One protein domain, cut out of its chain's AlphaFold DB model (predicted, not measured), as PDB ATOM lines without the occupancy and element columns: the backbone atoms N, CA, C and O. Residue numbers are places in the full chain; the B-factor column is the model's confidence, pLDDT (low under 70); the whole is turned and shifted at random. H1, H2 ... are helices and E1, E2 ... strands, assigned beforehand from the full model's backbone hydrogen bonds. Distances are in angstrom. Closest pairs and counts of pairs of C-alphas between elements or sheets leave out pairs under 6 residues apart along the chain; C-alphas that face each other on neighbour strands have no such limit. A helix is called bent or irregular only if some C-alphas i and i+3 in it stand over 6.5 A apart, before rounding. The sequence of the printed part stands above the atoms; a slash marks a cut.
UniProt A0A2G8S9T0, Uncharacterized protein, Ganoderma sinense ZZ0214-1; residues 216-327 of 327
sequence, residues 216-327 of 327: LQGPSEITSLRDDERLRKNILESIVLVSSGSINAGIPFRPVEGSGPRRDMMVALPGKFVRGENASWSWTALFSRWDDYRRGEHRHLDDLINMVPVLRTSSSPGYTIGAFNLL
ATOM      1  N   LEU A 216     143.018  79.800 123.975       56.00
ATOM      2  CA  LEU A 216     142.097  79.296 122.979       56.00
ATOM      3  C   LEU A 216     142.826  78.161 122.263       56.00
ATOM      4  O   LEU A 216     143.825  78.393 121.585       56.00
ATOM      5  N   GLN A 217     142.302  76.940 122.384       54.41
ATOM      6  CA  GLN A 217     142.544  75.861 121.421       54.41
ATOM      7  C   GLN A 217     141.871  76.240 120.087       54.41
ATOM      8  O   GLN A 217     140.925  75.605 119.629       54.41
ATOM      9  N   GLY A 218     142.270  77.390 119.547       51.62
ATOM     10  CA  GLY A 218     141.718  78.036 118.372       51.62
ATOM     11  C   GLY A 218     142.671  77.936 117.182       51.62
ATOM     12  O   GLY A 218     143.793  77.459 117.334       51.62
ATOM     13  N   PRO A 219     142.215  78.361 115.994       52.06
ATOM     14  CA  PRO A 219     142.909  78.151 114.727       52.06
ATOM     15  C   PRO A 219     144.343  78.701 114.738       52.06
ATOM     16  O   PRO A 219     144.659  79.637 115.472       52.06
ATOM     17  N   SER A 220     145.180  78.128 113.873       56.88
ATOM     18  CA  SER A 220     146.629  78.337 113.701       56.88
ATOM     19  C   SER A 220     147.123  79.796 113.698       56.88
ATOM     20  O   SER A 220     148.293  80.048 113.982       56.88
ATOM     21  N   GLU A 221     146.249  80.769 113.443       56.81
ATOM     22  CA  GLU A 221     146.538  82.207 113.537       56.81
ATOM     23  C   GLU A 221     146.905  82.650 114.967       56.81
ATOM     24  O   GLU A 221     147.812  83.463 115.143       56.81
ATOM     25  N   ILE A 222     146.282  82.074 116.004       59.03
ATOM     26  CA  ILE A 222     146.585  82.398 117.415       59.03
ATOM     27  C   ILE A 222     147.948  81.829 117.823       59.03
ATOM     28  O   ILE A 222     148.697  82.468 118.562       59.03
ATOM     29  N   THR A 223     148.292  80.648 117.307       59.62
ATOM     30  CA  THR A 223     149.607  80.026 117.498       59.62
ATOM     31  C   THR A 223     150.704  80.896 116.884       59.62
ATOM     32  O   THR A 223     151.692  81.189 117.550       59.62
ATOM     33  N   SER A 224     150.474  81.445 115.683       65.50
ATOM     34  CA  SER A 224     151.442  82.333 115.020       65.50
ATOM     35  C   SER A 224     151.751  83.615 115.807       65.50
ATOM     36  O   SER A 224     152.893  84.061 115.818       65.50
ATOM     37  N   LEU A 225     150.769  84.175 116.528       72.00
ATOM     38  CA  LEU A 225     150.965  85.364 117.369       72.00
ATOM     39  C   LEU A 225     151.795  85.085 118.628       72.00
ATOM     40  O   LEU A 225     152.439  85.997 119.142       72.00
ATOM     41  N   ARG A 226     151.744  83.851 119.145       69.38
ATOM     42  CA  ARG A 226     152.530  83.434 120.315       69.38
ATOM     43  C   ARG A 226     153.974  83.128 119.939       69.38
ATOM     44  O   ARG A 226     154.867  83.452 120.713       69.38
ATOM     45  N   ASP A 227     154.178  82.544 118.765       78.81
ATOM     46  CA  ASP A 227     155.499  82.104 118.317       78.81
ATOM     47  C   ASP A 227     156.292  83.232 117.627       78.81
ATOM     48  O   ASP A 227     157.524  83.229 117.645       78.81
ATOM     49  N   ASP A 228     155.613  84.236 117.056       87.62
ATOM     50  CA  ASP A 228     156.252  85.417 116.465       87.62
ATOM     51  C   ASP A 228     156.401  86.558 117.487       87.62
ATOM     52  O   ASP A 228     155.590  87.484 117.585       87.62
ATOM     53  N   GLU A 229     157.507  86.517 118.231       88.06
ATOM     54  CA  GLU A 229     157.899  87.549 119.200       88.06
ATOM     55  C   GLU A 229     157.958  88.965 118.604       88.06
ATOM     56  O   GLU A 229     157.645  89.950 119.281       88.06
ATOM     57  N   ARG A 230     158.333  89.097 117.325       89.69
ATOM     58  CA  ARG A 230     158.425  90.404 116.664       89.69
ATOM     59  C   ARG A 230     157.034  90.962 116.400       89.69
ATOM     60  O   ARG A 230     156.789  92.137 116.680       89.69
ATOM     61  N   LEU A 231     156.126  90.143 115.878       87.44
ATOM     62  CA  LEU A 231     154.734  90.527 115.667       87.44
ATOM     63  C   LEU A 231     154.048  90.853 116.997       87.44
ATOM     64  O   LEU A 231     153.408  91.902 117.105       87.44
ATOM     65  N   ARG A 232     154.250  90.018 118.025       88.88
ATOM     66  CA  ARG A 232     153.758  90.252 119.390       88.88
ATOM     67  C   ARG A 232     154.201  91.617 119.908       88.88
ATOM     68  O   ARG A 232     153.364  92.427 120.302       88.88
ATOM     69  N   LYS A 233     155.502  91.909 119.841       91.38
ATOM     70  CA  LYS A 233     156.059  93.204 120.254       91.38
ATOM     71  C   LYS A 233     155.443  94.371 119.477       91.38
ATOM     72  O   LYS A 233     155.009  95.338 120.098       91.38
ATOM     73  N   ASN A 234     155.326  94.262 118.152       90.44
ATOM     74  CA  ASN A 234     154.730  95.310 117.314       90.44
ATOM     75  C   ASN A 234     153.263  95.596 117.679       90.44
ATOM     76  O   ASN A 234     152.841  96.754 117.674       90.44
ATOM     77  N   ILE A 235     152.476  94.559 117.993       90.56
ATOM     78  CA  ILE A 235     151.083  94.710 118.443       90.56
ATOM     79  C   ILE A 235     151.048  95.436 119.787       90.56
ATOM     80  O   ILE A 235     150.306  96.405 119.930       90.56
ATOM     81  N   LEU A 236     151.872  95.021 120.751       93.12
ATOM     82  CA  LEU A 236     151.914  95.643 122.076       93.12
ATOM     83  C   LEU A 236     152.328  97.120 122.009       93.12
ATOM     84  O   LEU A 236     151.658  97.968 122.597       93.12
ATOM     85  N   GLU A 237     153.372  97.451 121.247       93.19
ATOM     86  CA  GLU A 237     153.794  98.840 121.016       93.19
ATOM     87  C   GLU A 237     152.694  99.656 120.324       93.19
ATOM     88  O   GLU A 237     152.434 100.802 120.693       93.19
ATOM     89  N   SER A 238     151.977  99.049 119.376       92.38
ATOM     90  CA  SER A 238     150.835  99.690 118.722       92.38
ATOM     91  C   SER A 238     149.707  99.990 119.707       92.38
ATOM     92  O   SER A 238     149.141 101.077 119.663       92.38
ATOM     93  N   ILE A 239     149.397  99.075 120.628       94.56
ATOM     94  CA  ILE A 239     148.360  99.278 121.649       94.56
ATOM     95  C   ILE A 239     148.737 100.382 122.627       94.56
ATOM     96  O   ILE A 239     147.863 101.159 123.017       94.56
ATOM     97  N   VAL A 240     150.021 100.488 122.985       95.12
ATOM     98  CA  VAL A 240     150.521 101.613 123.784       95.12
ATOM     99  C   VAL A 240     150.225 102.927 123.065       95.12
ATOM    100  O   VAL A 240     149.563 103.786 123.645       95.12
ATOM    101  N   LEU A 241     150.616 103.050 121.792       94.81
ATOM    102  CA  LEU A 241     150.400 104.266 121.001       94.81
ATOM    103  C   LEU A 241     148.913 104.598 120.810       94.81
ATOM    104  O   LEU A 241     148.518 105.747 121.006       94.81
ATOM    105  N   VAL A 242     148.084 103.605 120.465       95.00
ATOM    106  CA  VAL A 242     146.629 103.778 120.302       95.00
ATOM    107  C   VAL A 242     146.013 104.279 121.592       95.00
ATOM    108  O   VAL A 242     145.278 105.257 121.570       95.00
ATOM    109  N   SER A 243     146.326 103.632 122.712       96.56
ATOM    110  CA  SER A 243     145.694 103.924 123.995       96.56
ATOM    111  C   SER A 243     146.129 105.287 124.533       96.56
ATOM    112  O   SER A 243     145.297 106.079 124.966       96.56
ATOM    113  N   SER A 244     147.422 105.621 124.465       96.81
ATOM    114  CA  SER A 244     147.887 106.949 124.879       96.81
ATOM    115  C   SER A 244     147.395 108.057 123.948       96.81
ATOM    116  O   SER A 244     147.025 109.140 124.401       96.81
ATOM    117  N   GLY A 245     147.377 107.788 122.640       95.88
ATOM    118  CA  GLY A 245     146.898 108.732 121.640       95.88
ATOM    119  C   GLY A 245     145.392 108.964 121.743       95.88
ATOM    120  O   GLY A 245     144.957 110.107 121.648       95.88
ATOM    121  N   SER A 246     144.603 107.925 122.028       97.25
ATOM    122  CA  SER A 246     143.152 108.033 122.209       97.25
ATOM    123  C   SER A 246     142.794 108.844 123.453       97.25
ATOM    124  O   SER A 246     141.910 109.697 123.384       97.25
ATOM    125  N   ILE A 247     143.527 108.647 124.559       97.31
ATOM    126  CA  ILE A 247     143.393 109.467 125.771       97.31
ATOM    127  C   ILE A 247     143.620 110.942 125.434       97.31
ATOM    128  O   ILE A 247     142.793 111.795 125.747       97.31
ATOM    129  N   ASN A 248     144.720 111.238 124.743       96.00
ATOM    130  CA  ASN A 248     145.110 112.609 124.422       96.00
ATOM    131  C   ASN A 248     144.240 113.268 123.346       96.00
ATOM    132  O   ASN A 248     144.150 114.493 123.315       96.00
ATOM    133  N   ALA A 249     143.606 112.475 122.485       94.69
ATOM    134  CA  ALA A 249     142.659 112.945 121.481       94.69
ATOM    135  C   ALA A 249     141.226 113.098 122.024       94.69
ATOM    136  O   ALA A 249     140.352 113.537 121.280       94.69
ATOM    137  N   GLY A 250     140.961 112.713 123.280       95.75
ATOM    138  CA  GLY A 250     139.602 112.698 123.829       95.75
ATOM    139  C   GLY A 250     138.690 111.677 123.138       95.75
ATOM    140  O   GLY A 250     137.482 111.878 123.065       95.75
ATOM    141  N   ILE A 251     139.259 110.583 122.612       97.12
ATOM    142  CA  ILE A 251     138.527 109.511 121.924       97.12
ATOM    143  C   ILE A 251     138.477 108.295 122.855       97.12
ATOM    144  O   ILE A 251     139.390 107.470 122.838       97.12
ATOM    145  N   PRO A 252     137.450 108.158 123.704       97.31
ATOM    146  CA  PRO A 252     137.303 107.000 124.572       97.31
ATOM    147  C   PRO A 252     136.959 105.752 123.759       97.31
ATOM    148  O   PRO A 252     136.004 105.740 122.975       97.31
ATOM    149  N   PHE A 253     137.710 104.682 123.991       96.94
ATOM    150  CA  PHE A 253     137.444 103.363 123.427       96.94
ATOM    151  C   PHE A 253     136.616 102.547 124.418       96.94
ATOM    152  O   PHE A 253     136.903 102.559 125.618       96.94
ATOM    153  N   ARG A 254     135.603 101.821 123.937       95.38
ATOM    154  CA  ARG A 254     134.829 100.888 124.770       95.38
ATOM    155  C   ARG A 254     134.632  99.546 124.081       95.38
ATOM    156  O   ARG A 254     134.380  99.533 122.875       95.38
ATOM    157  N   PRO A 255     134.738  98.424 124.814       91.94
ATOM    158  CA  PRO A 255     134.374  97.121 124.281       91.94
ATOM    159  C   PRO A 255     132.874  97.115 123.963       91.94
ATOM    160  O   PRO A 255     132.056  97.516 124.787       91.94
ATOM    161  N   VAL A 256     132.516  96.685 122.755       89.38
ATOM    162  CA  VAL A 256     131.121  96.581 122.306       89.38
ATOM    163  C   VAL A 256     130.839  95.137 121.913       89.38
ATOM    164  O   VAL A 256     131.668  94.474 121.291       89.38
ATOM    165  N   GLU A 257     129.685  94.616 122.315       84.31
ATOM    166  CA  GLU A 257     129.288  93.253 121.972       84.31
ATOM    167  C   GLU A 257     129.042  93.129 120.461       84.31
ATOM    168  O   GLU A 257     128.417  93.991 119.846       84.31
ATOM    169  N   GLY A 258     129.572  92.070 119.843       79.31
ATOM    170  CA  GLY A 258     129.436  91.834 118.402       79.31
ATOM    171  C   GLY A 258     130.271  92.749 117.496       79.31
ATOM    172  O   GLY A 258     130.141  92.656 116.276       79.31
ATOM    173  N   SER A 259     131.138  93.602 118.053       78.56
ATOM    174  CA  SER A 259     132.017  94.489 117.273       78.56
ATOM    175  C   SER A 259     133.224  93.781 116.654       78.56
ATOM    176  O   SER A 259     133.869  94.330 115.757       78.56
ATOM    177  N   GLY A 260     133.569  92.592 117.155       70.88
ATOM    178  CA  GLY A 260     134.706  91.826 116.677       70.88
ATOM    179  C   GLY A 260     134.422  91.014 115.414       70.88
ATOM    180  O   GLY A 260     133.268  90.779 115.046       70.88
ATOM    181  N   PRO A 261     135.488  90.522 114.756       62.25
ATOM    182  CA  PRO A 261     135.368  89.672 113.570       62.25
ATOM    183  C   PRO A 261     134.673  88.339 113.880       62.25
ATOM    184  O   PRO A 261     134.084  87.718 112.995       62.25
ATOM    185  N   ARG A 262     134.702  87.907 115.145       67.19
ATOM    186  CA  ARG A 262     133.983  86.735 115.643       67.19
ATOM    187  C   ARG A 262     133.004  87.150 116.736       67.19
ATOM    188  O   ARG A 262     133.293  88.055 117.511       67.19
ATOM    189  N   ARG A 263     131.859  86.463 116.828       64.88
ATOM    190  CA  ARG A 263     130.796  86.774 117.807       64.88
ATOM    191  C   ARG A 263     131.253  86.650 119.262       64.88
ATOM    192  O   ARG A 263     130.706  87.328 120.117       64.88
ATOM    193  N   ASP A 264     132.243  85.800 119.523       65.19
ATOM    194  CA  ASP A 264     132.858  85.591 120.835       65.19
ATOM    195  C   ASP A 264     133.925  86.640 121.179       65.19
ATOM    196  O   ASP A 264     134.410  86.674 122.304       65.19
ATOM    197  N   MET A 265     134.286  87.511 120.238       68.19
ATOM    198  CA  MET A 265     135.352  88.482 120.406       68.19
ATOM    199  C   MET A 265     134.782  89.892 120.530       68.19
ATOM    200  O   MET A 265     134.233  90.445 119.580       68.19
ATOM    201  N   MET A 266     134.952  90.508 121.697       79.94
ATOM    202  CA  MET A 266     134.673  91.932 121.868       79.94
ATOM    203  C   MET A 266     135.893  92.735 121.429       79.94
ATOM    204  O   MET A 266     136.999  92.502 121.913       79.94
ATOM    205  N   VAL A 267     135.700  93.685 120.518       88.38
ATOM    206  CA  VAL A 267     136.741  94.630 120.099       88.38
ATOM    207  C   VAL A 267     136.336  96.023 120.564       88.38
ATOM    208  O   VAL A 267     135.167  96.408 120.493       88.38
ATOM    209  N   ALA A 268     137.291  96.788 121.083       93.81
ATOM    210  CA  ALA A 268     136.988  98.145 121.497       93.81
ATOM    211  C   ALA A 268     136.744  99.040 120.280       93.81
ATOM    212  O   ALA A 268     137.526  99.032 119.326       93.81
ATOM    213  N   LEU A 269     135.650  99.797 120.323       95.75
ATOM    214  CA  LEU A 269     135.299 100.788 119.314       95.75
ATOM    215  C   LEU A 269     135.611 102.190 119.843       95.75
ATOM    216  O   LEU A 269     135.377 102.449 121.028       95.75
ATOM    217  N   PRO A 270     136.107 103.101 118.994       97.12
ATOM    218  CA  PRO A 270     136.231 104.503 119.347       97.12
ATOM    219  C   PRO A 270     134.841 105.137 119.444       97.12
ATOM    220  O   PRO A 270     133.926 104.810 118.684       97.12
ATOM    221  N   GLY A 271     134.680 106.072 120.371       97.25
ATOM    222  CA  GLY A 271     133.437 106.806 120.559       97.25
ATOM    223  C   GLY A 271     133.672 108.232 121.019       97.25
ATOM    224  O   GLY A 271     134.795 108.729 121.037       97.25
ATOM    225  N   LYS A 272     132.582 108.885 121.406       96.44
ATOM    226  CA  LYS A 272     132.574 110.213 122.019       96.44
ATOM    227  C   LYS A 272     131.508 110.274 123.100       96.44
ATOM    228  O   LYS A 272     130.522 109.539 123.041       96.44
ATOM    229  N   PHE A 273     131.680 111.169 124.065       95.69
ATOM    230  CA  PHE A 273     130.607 111.477 124.997       95.69
ATOM    231  C   PHE A 273     129.677 112.535 124.410       95.69
ATOM    232  O   PHE A 273     130.102 113.596 123.956       95.69
ATOM    233  N   VAL A 274     128.385 112.232 124.432       94.44
ATOM    234  CA  VAL A 274     127.303 113.131 124.046       94.44
ATOM    235  C   VAL A 274     126.505 113.467 125.296       94.44
ATOM    236  O   VAL A 274     126.194 112.594 126.114       94.44
ATOM    237  N   ARG A 275     126.200 114.752 125.462       91.81
ATOM    238  CA  ARG A 275     125.424 115.231 126.600       91.81
ATOM    239  C   ARG A 275     123.934 115.086 126.311       91.81
ATOM    240  O   ARG A 275     123.449 115.663 125.342       91.81
ATOM    241  N   GLY A 276     123.236 114.327 127.148       91.06
ATOM    242  CA  GLY A 276     121.785 114.167 127.084       91.06
ATOM    243  C   GLY A 276     121.023 115.352 127.686       91.06
ATOM    244  O   GLY A 276     121.608 116.263 128.279       91.06
ATOM    245  N   GLU A 277     119.695 115.311 127.568       89.44
ATOM    246  CA  GLU A 277     118.771 116.361 128.035       89.44
ATOM    247  C   GLU A 277     118.863 116.620 129.546       89.44
ATOM    248  O   GLU A 277     118.843 117.762 129.998       89.44
ATOM    249  N   ASN A 278     119.066 115.564 130.336       89.62
ATOM    250  CA  ASN A 278     119.265 115.614 131.789       89.62
ATOM    251  C   ASN A 278     120.689 116.041 132.203       89.62
ATOM    252  O   ASN A 278     121.105 115.799 133.336       89.62
ATOM    253  N   ALA A 279     121.461 116.613 131.277       86.00
ATOM    254  CA  ALA A 279     122.850 117.008 131.459       86.00
ATOM    255  C   ALA A 279     123.834 115.863 131.782       86.00
ATOM    256  O   ALA A 279     124.997 116.165 132.067       86.00
ATOM    257  N   SER A 280     123.408 114.595 131.696       89.56
ATOM    258  CA  SER A 280     124.284 113.427 131.838       89.56
ATOM    259  C   SER A 280     125.112 113.184 130.576       89.56
ATOM    260  O   SER A 280     124.720 113.550 129.465       89.56
ATOM    261  N   TRP A 281     126.283 112.580 130.757       93.50
ATOM    262  CA  TRP A 281     127.150 112.165 129.662       93.50
ATOM    263  C   TRP A 281     126.878 110.708 129.306       93.50
ATOM    264  O   TRP A 281     126.928 109.828 130.161       93.50
ATOM    265  N   SER A 282     126.628 110.457 128.026       95.44
ATOM    266  CA  SER A 282     126.464 109.117 127.469       95.44
ATOM    267  C   SER A 282     127.535 108.877 126.414       95.44
ATOM    268  O   SER A 282     127.813 109.751 125.596       95.44
ATOM    269  N   TRP A 283     128.184 107.719 126.456       97.19
ATOM    270  CA  TRP A 283     129.140 107.342 125.420       97.19
ATOM    271  C   TRP A 283     128.387 106.822 124.196       97.19
ATOM    272  O   TRP A 283     127.434 106.056 124.328       97.19
ATOM    273  N   THR A 284     128.812 107.226 123.004       96.88
ATOM    274  CA  THR A 284     128.283 106.731 121.729       96.88
ATOM    275  C   THR A 284     129.444 106.362 120.815       96.88
ATOM    276  O   THR A 284     130.372 107.158 120.649       96.88
ATOM    277  N   ALA A 285     129.394 105.163 120.231       97.00
ATOM    278  CA  ALA A 285     130.382 104.708 119.259       97.00
ATOM    279  C   ALA A 285     130.382 105.612 118.014       97.00
ATOM    280  O   ALA A 285     129.336 106.127 117.621       97.00
ATOM    281  N   LEU A 286     131.546 105.801 117.388       96.75
ATOM    282  CA  LEU A 286     131.641 106.538 116.121       96.75
ATOM    283  C   LEU A 286     131.058 105.739 114.946       96.75
ATOM    284  O   LEU A 286     130.502 106.323 114.024       96.75
ATOM    285  N   PHE A 287     131.144 104.413 115.023       95.38
ATOM    286  CA  PHE A 287     130.617 103.448 114.060       95.38
ATOM    287  C   PHE A 287     130.319 102.118 114.770       95.38
ATOM    288  O   PHE A 287     130.743 101.916 115.909       95.38
ATOM    289  N   SER A 288     129.582 101.208 114.125       91.50
ATOM    290  CA  SER A 288     129.129  99.951 114.744       91.50
ATOM    291  C   SER A 288     130.175  98.837 114.714       91.50
ATOM    292  O   SER A 288     130.215  98.011 115.625       91.50
ATOM    293  N   ARG A 289     131.020  98.797 113.681       91.19
ATOM    294  CA  ARG A 289     132.102  97.817 113.520       91.19
ATOM    295  C   ARG A 289     133.318  98.474 112.887       91.19
ATOM    296  O   ARG A 289     133.187  99.424 112.126       91.19
ATOM    297  N   TRP A 290     134.504  97.917 113.123       90.06
ATOM    298  CA  TRP A 290     135.721  98.391 112.450       90.06
ATOM    299  C   TRP A 290     135.653  98.300 110.919       90.06
ATOM    300  O   TRP A 290     136.313  99.088 110.251       90.06
ATOM    301  N   ASP A 291     134.829  97.406 110.370       89.56
ATOM    302  CA  ASP A 291     134.596  97.285 108.922       89.56
ATOM    303  C   ASP A 291     133.810  98.482 108.342       89.56
ATOM    304  O   ASP A 291     133.893  98.765 107.143       89.56
ATOM    305  N   ASP A 292     133.074  99.199 109.198       91.88
ATOM    306  CA  ASP A 292     132.292 100.383 108.834       91.88
ATOM    307  C   ASP A 292     133.140 101.663 108.855       91.88
ATOM    308  O   ASP A 292     132.712 102.690 108.336       91.88
ATOM    309  N   TYR A 293     134.346 101.624 109.436       92.38
ATOM    310  CA  TYR A 293     135.231 102.784 109.498       92.38
ATOM    311  C   TYR A 293     135.654 103.228 108.094       92.38
ATOM    312  O   TYR A 293     136.252 102.470 107.320       92.38
ATOM    313  N   ARG A 294     135.392 104.499 107.776       92.19
ATOM    314  CA  ARG A 294     135.867 105.155 106.558       92.19
ATOM    315  C   ARG A 294     136.824 106.284 106.918       92.19
ATOM    316  O   ARG A 294     136.500 107.189 107.687       92.19
ATOM    317  N   ARG A 295     138.020 106.248 106.327       91.00
ATOM    318  CA  ARG A 295     139.009 107.321 106.486       91.00
ATOM    319  C   ARG A 295     138.436 108.638 105.951       91.00
ATOM    320  O   ARG A 295     137.876 108.661 104.858       91.00
ATOM    321  N   GLY A 296     138.624 109.725 106.695       92.75
ATOM    322  CA  GLY A 296     138.131 111.064 106.368       92.75
ATOM    323  C   GLY A 296     136.855 111.459 107.116       92.75
ATOM    324  O   GLY A 296     136.591 112.651 107.257       92.75
ATOM    325  N   GLU A 297     136.089 110.502 107.650       93.25
ATOM    326  CA  GLU A 297     134.868 110.797 108.421       93.25
ATOM    327  C   GLU A 297     135.172 111.251 109.855       93.25
ATOM    328  O   GLU A 297     134.377 111.952 110.492       93.25
ATOM    329  N   HIS A 298     136.336 110.868 110.383       94.06
ATOM    330  CA  HIS A 298     136.697 111.059 111.782       94.06
ATOM    331  C   HIS A 298     138.139 111.544 111.909       94.06
ATOM    332  O   HIS A 298     139.015 110.802 112.344       94.06
ATOM    333  N   ARG A 299     138.382 112.820 111.588       93.69
ATOM    334  CA  ARG A 299     139.729 113.416 111.538       93.69
ATOM    335  C   ARG A 299     140.638 113.043 112.718       93.69
ATOM    336  O   ARG A 299     141.755 112.599 112.502       93.69
ATOM    337  N   HIS A 300     140.164 113.176 113.958       91.56
ATOM    338  CA  HIS A 300     140.984 112.861 115.135       91.56
ATOM    339  C   HIS A 300     141.333 111.367 115.253       91.56
ATOM    340  O   HIS A 300     142.415 111.020 115.720       91.56
ATOM    341  N   LEU A 301     140.434 110.479 114.817       94.50
ATOM    342  CA  LEU A 301     140.706 109.046 114.750       94.50
ATOM    343  C   LEU A 301     141.660 108.721 113.593       94.50
ATOM    344  O   LEU A 301     142.543 107.882 113.754       94.50
ATOM    345  N   ASP A 302     141.519 109.398 112.454       93.94
ATOM    346  CA  ASP A 302     142.425 109.247 111.315       93.94
ATOM    347  C   ASP A 302     143.855 109.633 111.709       93.94
ATOM    348  O   ASP A 302     144.794 108.882 111.442       93.94
ATOM    349  N   ASP A 303     144.011 110.766 112.399       93.19
ATOM    350  CA  ASP A 303     145.288 111.232 112.940       93.19
ATOM    351  C   ASP A 303     145.885 110.189 113.900       93.19
ATOM    352  O   ASP A 303     147.063 109.843 113.783       93.19
ATOM    353  N   LEU A 304     145.064 109.614 114.788       92.75
ATOM    354  CA  LEU A 304     145.477 108.534 115.687       92.75
ATOM    355  C   LEU A 304     145.967 107.295 114.928       92.75
ATOM    356  O   LEU A 304     147.053 106.792 115.209       92.75
ATOM    357  N   ILE A 305     145.202 106.811 113.950       91.50
ATOM    358  CA  ILE A 305     145.552 105.626 113.154       91.50
ATOM    359  C   ILE A 305     146.836 105.869 112.351       91.50
ATOM    360  O   ILE A 305     147.676 104.977 112.237       91.50
ATOM    361  N   ASN A 306     147.029 107.084 111.835       90.62
ATOM    362  CA  ASN A 306     148.222 107.460 111.078       90.62
ATOM    363  C   ASN A 306     149.505 107.424 111.915       90.62
ATOM    364  O   ASN A 306     150.575 107.155 111.362       90.62
ATOM    365  N   MET A 307     149.402 107.660 113.226       87.44
ATOM    366  CA  MET A 307     150.531 107.586 114.156       87.44
ATOM    367  C   MET A 307     150.960 106.149 114.476       87.44
ATOM    368  O   MET A 307     152.052 105.956 115.007       87.44
ATOM    369  N   VAL A 308     150.145 105.138 114.155       86.38
ATOM    370  CA  VAL A 308     150.391 103.745 114.546       86.38
ATOM    371  C   VAL A 308     150.725 102.903 113.308       86.38
ATOM    372  O   VAL A 308     149.820 102.531 112.555       86.38
ATOM    373  N   PRO A 309     152.008 102.555 113.068       81.56
ATOM    374  CA  PRO A 309     152.440 101.929 111.814       81.56
ATOM    375  C   PRO A 309     151.692 100.639 111.451       81.56
ATOM    376  O   PRO A 309     151.357 100.430 110.281       81.56
ATOM    377  N   VAL A 310     151.394  99.795 112.445       79.94
ATOM    378  CA  VAL A 310     150.663  98.534 112.241       79.94
ATOM    379  C   VAL A 310     149.209  98.795 111.850       79.94
ATOM    380  O   VAL A 310     148.696  98.135 110.955       79.94
ATOM    381  N   LEU A 311     148.544  99.789 112.450       78.56
ATOM    382  CA  LEU A 311     147.167 100.125 112.068       78.56
ATOM    383  C   LEU A 311     147.093 100.769 110.686       78.56
ATOM    384  O   LEU A 311     146.133 100.543 109.961       78.56
ATOM    385  N   ARG A 312     148.116 101.541 110.309       76.69
ATOM    386  CA  ARG A 312     148.195 102.192 108.996       76.69
ATOM    387  C   ARG A 312     148.323 101.192 107.846       76.69
ATOM    388  O   ARG A 312     147.899 101.494 106.736       76.69
ATOM    389  N   THR A 313     148.979 100.060 108.094       75.56
ATOM    390  CA  THR A 313     149.266  99.028 107.082       75.56
ATOM    391  C   THR A 313     148.301  97.847 107.139       75.56
ATOM    392  O   THR A 313     148.185  97.119 106.157       75.56
ATOM    393  N   SER A 314     147.590  97.673 108.255       70.31
ATOM    394  CA  SER A 314     146.534  96.673 108.386       70.31
ATOM    395  C   SER A 314     145.342  97.012 107.494       70.31
ATOM    396  O   SER A 314     144.925  98.164 107.393       70.31
ATOM    397  N   SER A 315     144.738  95.980 106.907       66.44
ATOM    398  CA  SER A 315     143.449  96.085 106.221       66.44
ATOM    399  C   SER A 315     142.300  96.440 107.175       66.44
ATOM    400  O   SER A 315     141.277  96.944 106.722       66.44
ATOM    401  N   SER A 316     142.464  96.213 108.487       80.88
ATOM    402  CA  SER A 316     141.499  96.598 109.521       80.88
ATOM    403  C   SER A 316     142.199  96.899 110.857       80.88
ATOM    404  O   SER A 316     142.813  96.000 111.446       80.88
ATOM    405  N   PRO A 317     142.102  98.129 111.402       84.50
ATOM    406  CA  PRO A 317     142.617  98.443 112.737       84.50
ATOM    407  C   PRO A 317     142.005  97.569 113.843       84.50
ATOM    408  O   PRO A 317     142.662  97.261 114.842       84.50
ATOM    409  N   GLY A 318     140.766  97.111 113.632       85.56
ATOM    410  CA  GLY A 318     140.071  96.195 114.530       85.56
ATOM    411  C   GLY A 318     140.779  94.855 114.699       85.56
ATOM    412  O   GLY A 318     140.692  94.269 115.775       85.56
ATOM    413  N   TYR A 319     141.535  94.397 113.693       84.00
ATOM    414  CA  TYR A 319     142.322  93.170 113.808       84.00
ATOM    415  C   TYR A 319     143.430  93.305 114.852       84.00
ATOM    416  O   TYR A 319     143.559  92.437 115.702       84.00
ATOM    417  N   THR A 320     144.190  94.403 114.856       85.56
ATOM    418  CA  THR A 320     145.271  94.621 115.837       85.56
ATOM    419  C   THR A 320     144.724  94.758 117.255       85.56
ATOM    420  O   THR A 320     145.264  94.167 118.190       85.56
ATOM    421  N   ILE A 321     143.627  95.505 117.420       87.50
ATOM    422  CA  ILE A 321     142.946  95.664 118.715       87.50
ATOM    423  C   ILE A 321     142.375  94.322 119.184       87.50
ATOM    424  O   ILE A 321     142.477  93.982 120.360       87.50
ATOM    425  N   GLY A 322     141.822  93.535 118.264       85.50
ATOM    426  CA  GLY A 322     141.387  92.178 118.543       85.50
ATOM    427  C   GLY A 322     142.552  91.272 118.943       85.50
ATOM    428  O   GLY A 322     142.497  90.632 119.987       85.50
ATOM    429  N   ALA A 323     143.627  91.235 118.160       84.81
ATOM    430  CA  ALA A 323     144.794  90.397 118.415       84.81
ATOM    431  C   ALA A 323     145.387  90.654 119.808       84.81
ATOM    432  O   ALA A 323     145.771  89.714 120.493       84.81
ATOM    433  N   PHE A 324     145.369  91.903 120.283       87.38
ATOM    434  CA  PHE A 324     145.768  92.237 121.649       87.38
ATOM    435  C   PHE A 324     144.906  91.585 122.744       87.38
ATOM    436  O   PHE A 324     145.419  91.241 123.808       87.38
ATOM    437  N   ASN A 325     143.612  91.366 122.501       83.19
ATOM    438  CA  ASN A 325     142.755  90.650 123.449       83.19
ATOM    439  C   ASN A 325     143.116  89.158 123.556       83.19
ATOM    440  O   ASN A 325     142.710  88.516 124.521       83.19
ATOM    441  N   LEU A 326     143.871  88.623 122.590       80.56
ATOM    442  CA  LEU A 326     144.370  87.244 122.585       80.56
ATOM    443  C   LEU A 326     145.753  87.098 123.244       80.56
ATOM    444  O   LEU A 326     146.156  85.973 123.555       80.56
ATOM    445  N   LEU A 327     146.473  88.213 123.416       81.69
ATOM    446  CA  LEU A 327     147.732  88.310 124.165       81.69
ATOM    447  C   LEU A 327     147.483  88.493 125.659       81.69
ATOM    448  O   LEU A 327     148.470  88.459 126.415       81.69
TER     449      LEU A 327
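AT A GLANCE: This is residues 216 to 327 of the 327 residues of an uncharacterized protein of Ganoderma sinense ZZ0214-1 (UniProt A0A2G8S9T0). One long helix, H2, has the short helix H5 packed on it, and H5 is set between H2 and the first part of strand E2 in a small, bent three-stranded sheet, which H2 itself only grazes with its residues 242 to 247. H3 and H4 also pack on H2, while H1 makes a corner with it at one end of the domain and the turn of the hairpin E2 and E3 makes the other end. The printed part has 112 residues with five named helices and three named strands, in the order H1 H2 E1 E2 E3 H3 H4 H5, and its class is mixed, helices and strands. The sheet has the order E1 E2 E3, all antiparallel. The whole is compact, with a radius of gyration of the C-alphas of 14.9 A, yet elongated, with spans of 51 by 29 by 21 A.

IN THESE COORDINATES: H1 is residues 220 to 227, 10.7 A long, beginning at C-alpha 220 at (146.629, 78.337, 113.701). H2 is residues 229 to 248, 28.6 A long. E1 is residues 253 to 256, 9.3 A; E2 is residues 267 to 275, 24.4 A, from C-alpha 267 at (136.741, 94.630, 120.099); E3 is residues 281 to 285, 13.2 A. H3 is residues 299 to 306, 10.4 A; H4 is residues 309 to 313, 6.4 A; H5 is residues 317 to 326, 15.0 A, ending at C-alpha 326 at (144.370, 87.244, 122.585).

HOW THE PARTS SIT: H2 is the hub, touching four helices. H1 and H2 only just touch, only at the corner, with 3 pairs of C-alphas within 8 A, the closest Leu 225 and Arg 232 at 6.0 A; they are about perpendicular at 90 degrees. With residues 235 to 239 alone H2 touches H5, closest C-alphas Ile 235 and Thr 320, 6.4 A, at a steep tilt of 65 degrees, opposite ways. With residues 242 to 246 alone it touches H3, closest C-alphas Gly 245 and Leu 304, 6.1 A, at a shallow tilt of 22 degrees, opposite ways. With residues 234 to 238 alone it touches H4, closest C-alphas Ser 238 and Val 310, 6.6 A. The strands form a meander, each the antiparallel neighbour of the one before. E2 bends by 51 degrees at residue 270, and its pairing is staggered: residues 267 to 270 pair with E1, with N 269 and O 254 2.9 A apart, and residues 271 to 275 with E3, with N 274 and O 282 2.8 A apart. H5 only grazes the sheet; its closest C-alpha pair with E2 is Gly 322 and Val 267, 5.5 A. In H1, H2, H3 and H4 every O i to N i+4 pair is within hydrogen-bond range; in H5, 4 of 6.

THE WHOLE: The two C-alphas farthest apart are those of Asp 227 and Asn 278, 51.2 A. The printed part has no cut. The link from E3 to H3, residues 286 to 298, is long. Confidence is under 70 at residues 216 to 224, 226, 261 to 265 and 315.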